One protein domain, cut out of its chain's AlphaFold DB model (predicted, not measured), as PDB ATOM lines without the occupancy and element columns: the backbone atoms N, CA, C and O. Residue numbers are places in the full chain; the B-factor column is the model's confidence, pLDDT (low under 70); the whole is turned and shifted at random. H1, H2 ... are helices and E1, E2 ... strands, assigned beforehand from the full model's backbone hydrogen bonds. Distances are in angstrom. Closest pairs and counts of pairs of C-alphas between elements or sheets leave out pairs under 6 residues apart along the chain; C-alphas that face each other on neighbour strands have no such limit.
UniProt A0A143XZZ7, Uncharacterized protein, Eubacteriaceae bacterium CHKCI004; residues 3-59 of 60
ATOM      1  N   ILE A   3     269.698 351.555 154.661       96.00
ATOM      2  CA  ILE A   3     269.051 350.628 155.600       96.00
ATOM      3  C   ILE A   3     268.255 349.605 154.796       96.00
ATOM      4  O   ILE A   3     267.420 349.979 153.972       96.00
ATOM      5  N   VAL A   4     268.509 348.322 155.041       95.75
ATOM      6  CA  VAL A   4     267.843 347.206 154.360       95.75
ATOM      7  C   VAL A   4     267.218 346.251 155.365       95.75
ATOM      8  O   VAL A   4     267.791 345.971 156.416       95.75
ATOM      9  N   GLU A   5     266.038 345.729 155.036       97.12
ATOM     10  CA  GLU A   5     265.438 344.633 155.791       97.12
ATOM     11  C   GLU A   5     265.931 343.288 155.254       97.12
ATOM     12  O   GLU A   5     265.810 342.986 154.066       97.12
ATOM     13  N   VAL A   6     266.453 342.459 156.151       96.38
ATOM     14  CA  VAL A   6     266.966 341.127 155.843       96.38
ATOM     15  C   VAL A   6     265.841 340.108 155.923       96.38
ATOM     16  O   VAL A   6     265.256 339.884 156.986       96.38
ATOM     17  N   LYS A   7     265.586 339.440 154.799       93.44
ATOM     18  CA  LYS A   7     264.640 338.318 154.720       93.44
ATOM     19  C   LYS A   7     265.327 336.955 154.828       93.44
ATOM     20  O   LYS A   7     264.752 336.046 155.415       93.44
ATOM     21  N   GLU A   8     266.554 336.825 154.325       95.00
ATOM     22  CA  GLU A   8     267.345 335.591 154.387       95.00
ATOM     23  C   GLU A   8     268.527 335.750 155.354       95.00
ATOM     24  O   GLU A   8     269.362 336.638 155.196       95.00
ATOM     25  N   ARG A   9     268.588 334.892 156.377       95.94
ATOM     26  CA  ARG A   9     269.554 334.982 157.484       95.94
ATOM     27  C   ARG A   9     270.625 333.912 157.338       95.94
ATOM     28  O   ARG A   9     270.574 332.869 157.985       95.94
ATOM     29  N   THR A  10     271.577 334.151 156.443       97.38
ATOM     30  CA  THR A  10     272.674 333.205 156.221       97.38
ATOM     31  C   THR A  10     273.602 333.139 157.443       97.38
ATOM     32  O   THR A  10     273.748 334.134 158.164       97.38
ATOM     33  N   PRO A  11     274.273 331.998 157.690       97.06
ATOM     34  CA  PRO A  11     275.236 331.883 158.786       97.06
ATOM     35  C   PRO A  11     276.338 332.953 158.750       97.06
ATOM     36  O   PRO A  11     276.702 333.487 159.797       97.06
ATOM     37  N   ASP A  12     276.823 333.308 157.556       97.44
ATOM     38  CA  ASP A  12     277.859 334.332 157.377       97.44
ATOM     39  C   ASP A  12     277.367 335.727 157.768       97.44
ATOM     40  O   ASP A  12     278.075 336.464 158.457       97.44
ATOM     41  N   LEU A  13     276.126 336.072 157.404       96.81
ATOM     42  CA  LEU A  13     275.524 337.340 157.800       96.81
ATOM     43  C   LEU A  13     275.382 337.429 159.322       96.81
ATOM     44  O   LEU A  13     275.769 338.427 159.928       96.81
ATOM     45  N   ILE A  14     274.856 336.376 159.952       98.12
ATOM     46  CA  ILE A  14     274.686 336.331 161.409       98.12
ATOM     47  C   ILE A  14     276.033 336.443 162.121       98.12
ATOM     48  O   ILE A  14     276.131 337.146 163.126       98.12
ATOM     49  N   LYS A  15     277.083 335.805 161.594       98.00
ATOM     50  CA  LYS A  15     278.440 335.934 162.131       98.00
ATOM     51  C   LYS A  15     278.942 337.379 162.054       98.00
ATOM     52  O   LYS A  15     279.425 337.889 163.062       98.00
ATOM     53  N   GLY A  16     278.778 338.049 160.912       97.62
ATOM     54  CA  GLY A  16     279.165 339.455 160.758       97.62
ATOM     55  C   GLY A  16     278.407 340.383 161.713       97.62
ATOM     56  O   GLY A  16     279.006 341.212 162.394       97.62
ATOM     57  N   LEU A  17     277.093 340.191 161.857       97.94
ATOM     58  CA  LEU A  17     276.283 340.955 162.811       97.94
ATOM     59  C   LEU A  17     276.674 340.692 164.270       97.94
ATOM     60  O   LEU A  17     276.625 341.605 165.094       97.94
ATOM     61  N   LEU A  18     277.088 339.468 164.594       98.44
ATOM     62  CA  LEU A  18     277.577 339.123 165.924       98.44
ATOM     63  C   LEU A  18     278.885 339.856 166.261       98.44
ATOM     64  O   LEU A  18     279.072 340.268 167.405       98.44
ATOM     65  N   GLU A  19     279.770 340.045 165.280       98.25
ATOM     66  CA  GLU A  19     280.999 340.836 165.436       98.25
ATOM     67  C   GLU A  19     280.683 342.323 165.648       98.25
ATOM     68  O   GLU A  19     281.216 342.941 166.572       98.25
ATOM     69  N   VAL A  20     279.756 342.888 164.863       97.88
ATOM     70  CA  VAL A  20     279.280 344.273 165.045       97.88
ATOM     71  C   VAL A  20     278.680 344.472 166.440       97.88
ATOM     72  O   VAL A  20     278.991 345.458 167.118       97.88
ATOM     73  N   TRP A  21     277.850 343.529 166.891       98.38
ATOM     74  CA  TRP A  21     277.265 343.546 168.229       98.38
ATOM     75  C   TRP A  21     278.346 343.522 169.315       98.38
ATOM     76  O   TRP A  21     278.330 344.376 170.201       98.38
ATOM     77  N   GLU A  22     279.312 342.600 169.239       98.50
ATOM     78  CA  GLU A  22     280.352 342.477 170.265       98.50
ATOM     79  C   GLU A  22     281.215 343.741 170.341       98.50
ATOM     80  O   GLU A  22     281.458 344.248 171.438       98.50
ATOM     81  N   ASN A  23     281.618 344.294 169.193       98.31
ATOM     82  CA  ASN A  23     282.384 345.540 169.135       98.31
ATOM     83  C   ASN A  23     281.611 346.706 169.772       98.31
ATOM     84  O   ASN A  23     282.170 347.467 170.563       98.31
ATOM     85  N   SER A  24     280.310 346.810 169.486       97.81
ATOM     86  CA  SER A  24     279.441 347.854 170.042       97.81
ATOM     87  C   SER A  24     279.272 347.716 171.557       97.81
ATOM     88  O   SER A  24     279.353 348.708 172.287       97.81
ATOM     89  N   VAL A  25     279.070 346.489 172.048       98.19
ATOM     90  CA  VAL A  25     278.933 346.203 173.482       98.19
ATOM     91  C   VAL A  25     280.230 346.519 174.214       98.19
ATOM     92  O   VAL A  25     280.194 347.246 175.203       98.19
ATOM     93  N   ARG A  26     281.381 346.073 173.702       98.19
ATOM     94  CA  ARG A  26     282.693 346.360 174.302       98.19
ATOM     95  C   ARG A  26     283.001 347.856 174.368       98.19
ATOM     96  O   ARG A  26     283.612 348.300 175.333       98.19
ATOM     97  N   ALA A  27     282.558 348.634 173.381       98.44
ATOM     98  CA  ALA A  27     282.778 350.078 173.351       98.44
ATOM     99  C   ALA A  27     281.898 350.863 174.343       98.44
ATOM    100  O   ALA A  27     282.285 351.949 174.771       98.44
ATOM    101  N   THR A  28     280.716 350.349 174.699       97.81
ATOM    102  CA  THR A  28     279.695 351.124 175.435       97.81
ATOM    103  C   THR A  28     279.359 350.570 176.819       97.81
ATOM    104  O   THR A  28     279.021 351.333 177.719       97.81
ATOM    105  N   HIS A  29     279.480 349.261 177.030       97.06
ATOM    106  CA  HIS A  29     279.100 348.578 178.267       97.06
ATOM    107  C   HIS A  29     280.341 348.242 179.106       97.06
ATOM    108  O   HIS A  29     280.595 347.085 179.428       97.06
ATOM    109  N   LEU A  30     281.104 349.273 179.491       97.44
ATOM    110  CA  LEU A  30     282.370 349.157 180.245       97.44
ATOM    111  C   LEU A  30     282.233 348.511 181.640       97.44
ATOM    112  O   LEU A  30     283.230 348.258 182.309       97.44
ATOM    113  N   PHE A  31     281.002 348.281 182.093       97.50
ATOM    114  CA  PHE A  31     280.692 347.605 183.350       97.50
ATOM    115  C   PHE A  31     280.645 346.076 183.220       97.50
ATOM    116  O   PHE A  31     280.623 345.397 184.242       97.50
ATOM    117  N   LEU A  32     280.603 345.538 181.995       98.19
ATOM    118  CA  LEU A  32     280.619 344.099 181.746       98.19
ATOM    119  C   LEU A  32     282.054 343.592 181.644       98.19
ATOM    120  O   LEU A  32     282.889 344.159 180.939       98.19
ATOM    121  N   SER A  33     282.315 342.470 182.299       98.38
ATOM    122  CA  SER A  33     283.534 341.699 182.097       98.38
ATOM    123  C   SER A  33     283.496 340.912 180.783       98.38
ATOM    124  O   SER A  33     282.437 340.609 180.226       98.38
ATOM    125  N   ASP A  34     284.670 340.499 180.308       98.00
ATOM    126  CA  ASP A  34     284.796 339.677 179.102       98.00
ATOM    127  C   ASP A  34     283.987 338.374 179.170       98.00
ATOM    128  O   ASP A  34     283.367 337.974 178.184       98.00
ATOM    129  N   SER A  35     283.947 337.718 180.331       98.31
ATOM    130  CA  SER A  35     283.191 336.475 180.520       98.31
ATOM    131  C   SER A  35     281.678 336.695 180.456       98.31
ATOM    132  O   SER A  35     280.960 335.839 179.930       98.31
ATOM    133  N   GLU A  36     281.184 337.834 180.941       98.56
ATOM    134  CA  GLU A  36     279.778 338.223 180.819       98.56
ATOM    135  C   GLU A  36     279.422 338.512 179.360       98.56
ATOM    136  O   GLU A  36     278.434 337.968 178.865       98.56
ATOM    137  N   ILE A  37     280.267 339.250 178.631       98.50
ATOM    138  CA  ILE A  37     280.079 339.490 177.191       98.50
ATOM    139  C   ILE A  37     280.027 338.160 176.430       98.50
ATOM    140  O   ILE A  37     279.090 337.931 175.665       98.50
ATOM    141  N   GLN A  38     280.969 337.241 176.673       98.31
ATOM    142  CA  GLN A  38     280.951 335.920 176.031       98.31
ATOM    143  C   GLN A  38     279.740 335.072 176.440       98.31
ATOM    144  O   GLN A  38     279.268 334.255 175.650       98.31
ATOM    145  N   SER A  39     279.217 335.242 177.655       98.44
ATOM    146  CA  SER A  39     278.008 334.539 178.097       98.44
ATOM    147  C   SER A  39     276.766 335.059 177.380       98.44
ATOM    148  O   SER A  39     275.957 334.252 176.925       98.44
ATOM    149  N   ILE A  40     276.661 336.380 177.198       98.38
ATOM    150  CA  ILE A  40     275.585 337.021 176.435       98.38
ATOM    151  C   ILE A  40     275.659 336.618 174.957       98.38
ATOM    152  O   ILE A  40     274.662 336.208 174.361       98.38
ATOM    153  N   LYS A  41     276.867 336.649 174.380       98.25
ATOM    154  CA  LYS A  41     277.134 336.324 172.972       98.25
ATOM    155  C   LYS A  41     276.545 334.977 172.542       98.25
ATOM    156  O   LYS A  41     276.141 334.840 171.394       98.25
ATOM    157  N   LYS A  42     276.455 333.992 173.444       98.31
ATOM    158  CA  LYS A  42     275.934 332.642 173.150       98.31
ATOM    159  C   LYS A  42     274.493 332.635 172.638       98.31
ATOM    160  O   LYS A  42     274.170 331.782 171.819       98.31
ATOM    161  N   TYR A  43     273.644 333.554 173.100       97.88
ATOM    162  CA  TYR A  43     272.228 333.592 172.709       97.88
ATOM    163  C   TYR A  43     271.889 334.706 171.706       97.88
ATOM    164  O   TYR A  43     270.791 334.726 171.155       97.88
ATOM    165  N   VAL A  44     272.828 335.606 171.399       98.38
ATOM    166  CA  VAL A  44     272.635 336.669 170.394       98.38
ATOM    167  C   VAL A  44     272.335 336.117 168.990       98.38
ATOM    168  O   VAL A  44     271.414 336.634 168.358       98.38
ATOM    169  N   PRO A  45     273.005 335.054 168.486       98.25
ATOM    170  CA  PRO A  45     272.666 334.477 167.185       98.25
ATOM    171  C   PRO A  45     271.213 334.018 167.095       98.25
ATOM    172  O   PRO A  45     270.583 334.196 166.056       98.25
ATOM    173  N   GLN A  46     270.667 333.458 168.176       97.94
ATOM    174  CA  GLN A  46     269.263 333.064 168.229       97.94
ATOM    175  C   GLN A  46     268.355 334.296 168.147       97.94
ATOM    176  O   GLN A  46     267.467 334.337 167.303       97.94
ATOM    177  N   ALA A  47     268.630 335.342 168.933       97.38
ATOM    178  CA  ALA A  47     267.850 336.579 168.896       97.38
ATOM    179  C   ALA A  47     267.842 337.234 167.499       97.38
ATOM    180  O   ALA A  47     266.791 337.656 167.018       97.38
ATOM    181  N   LEU A  48     268.989 337.259 166.810       97.62
ATOM    182  CA  LEU A  48     269.094 337.752 165.430       97.62
ATOM    183  C   LEU A  48     268.300 336.886 164.434       97.62
ATOM    184  O   LEU A  48     267.770 337.405 163.454       97.62
ATOM    185  N   ASN A  49     268.202 335.579 164.687       97.25
ATOM    186  CA  ASN A  49     267.446 334.638 163.859       97.25
ATOM    187  C   ASN A  49     265.945 334.603 164.151       97.25
ATOM    188  O   ASN A  49     265.192 334.188 163.273       97.25
ATOM    189  N   GLU A  50     265.498 335.059 165.316       96.62
ATOM    190  CA  GLU A  50     264.092 334.969 165.735       96.62
ATOM    191  C   GLU A  50     263.362 336.316 165.730       96.62
ATOM    192  O   GLU A  50     262.132 336.344 165.706       96.62
ATOM    193  N   VAL A  51     264.083 337.444 165.700       96.94
ATOM    194  CA  VAL A  51     263.455 338.771 165.636       96.94
ATOM    195  C   VAL A  51     262.558 338.895 164.401       96.94
ATOM    196  O   VAL A  51     262.908 338.421 163.319       96.94
ATOM    197  N   LEU A  52     261.400 339.545 164.539       96.69
ATOM    198  CA  LEU A  52     260.428 339.662 163.446       96.69
ATOM    199  C   LEU A  52     260.991 340.458 162.259       96.69
ATOM    200  O   LEU A  52     260.887 340.030 161.113       96.69
ATOM    201  N   HIS A  53     261.640 341.586 162.549       97.19
ATOM    202  CA  HIS A  53     262.253 342.465 161.559       97.19
ATOM    203  C   HIS A  53     263.729 342.654 161.894       97.19
ATOM    204  O   HIS A  53     264.064 343.190 162.949       97.19
ATOM    205  N   LEU A  54     264.604 342.212 160.993       97.62
ATOM    206  CA  LEU A  54     266.044 342.427 161.097       97.62
ATOM    207  C   LEU A  54     266.439 343.495 160.077       97.62
ATOM    208  O   LEU A  54     266.390 343.243 158.874       97.62
ATOM    209  N   LEU A  55     266.796 344.683 160.561       97.12
ATOM    210  CA  LEU A  55     267.258 345.799 159.736       97.12
ATOM    211  C   LEU A  55     268.775 345.940 159.874       97.12
ATOM    212  O   LEU A  55     269.289 345.929 160.992       97.12
ATOM    213  N   ILE A  56     269.477 346.098 158.754       96.25
ATOM    214  CA  ILE A  56     270.918 346.367 158.716       96.25
ATOM    215  C   ILE A  56     271.136 347.751 158.123       96.25
ATOM    216  O   ILE A  56     270.533 348.085 157.105       96.25
ATOM    217  N   ALA A  57     272.007 348.532 158.760       95.62
ATOM    218  CA  ALA A  57     272.565 349.743 158.184       95.62
ATOM    219  C   ALA A  57     273.950 349.425 157.610       95.62
ATOM    220  O   ALA A  57     274.809 348.907 158.323       95.62
ATOM    221  N   GLU A  58     274.144 349.729 156.335       92.19
ATOM    222  CA  GLU A  58     275.425 349.639 155.640       92.19
ATOM    223  C   GLU A  58     275.884 351.047 155.245       92.19
ATOM    224  O   GLU A  58     275.072 351.911 154.874       92.19
ATOM    225  N   ASP A  59     277.188 351.296 155.360       89.12
ATOM    226  CA  ASP A  59     277.793 352.457 154.714       89.12
ATOM    227  C   ASP A  59     277.634 352.312 153.191       89.12
ATOM    228  O   ASP A  59     277.514 351.200 152.677       89.12
TER     229      ASP A  59
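Overview. This is residues 3 to 59 of the 60 residues of an uncharacterized protein of Eubacteriaceae bacterium CHKCI004 (UniProt A0A143XZZ7). One long helix, H1, runs along the domain, with H2 and then H3 folding back slantwise over it, and a small antiparallel ribbon, E1 and E2, at one end. The 57 printed residues hold E1, H1, H2, H3 and E2 in that order, a mixed class. The whole is only just compact, close to loose, radius of gyration of the C-alphas 12.1 A, spans 33 by 24 by 19 A.

Arrangement. E1, residues 3 to 6, and E2, residues 54 to 58, are antiparallel neighbours; N 6 and O 54, 2.8 A apart, are within hydrogen-bond range. H1, residues 11 to 28, touches H3, residues 44 to 50, with residues 14 to 18 alone, at a steep tilt of 52 degrees, opposite ways; the closest C-alphas, of Ile 14 and Pro 45, are 6.4 A apart. H1 and H2, residues 34 to 41, form a helical hairpin; H1 touches H2 with residues 18 to 26 alone, the closest C-alphas, of Glu 22 and Lys 41, 7.5 A apart. H2 and H3 meet only through their link. In H1, H2 and H3 every O i to N i+4 pair is within hydrogen-bond range.

Along the chain. E1 is 9.7 A long from C-alpha 3 at (269.051, 350.628, 155.600), H1 25.8 A, H2 10.4 A, H3 9.9 A, and E2 13.0 A to C-alpha 58 at (275.425, 349.639, 155.640).

Size, cuts and confidence. The C-alphas farthest apart, of Lys 7 and Phe 31, are 34.1 A apart. The printed part has no cut, its four links are tight, and no printed residue is under 70 in pLDDT.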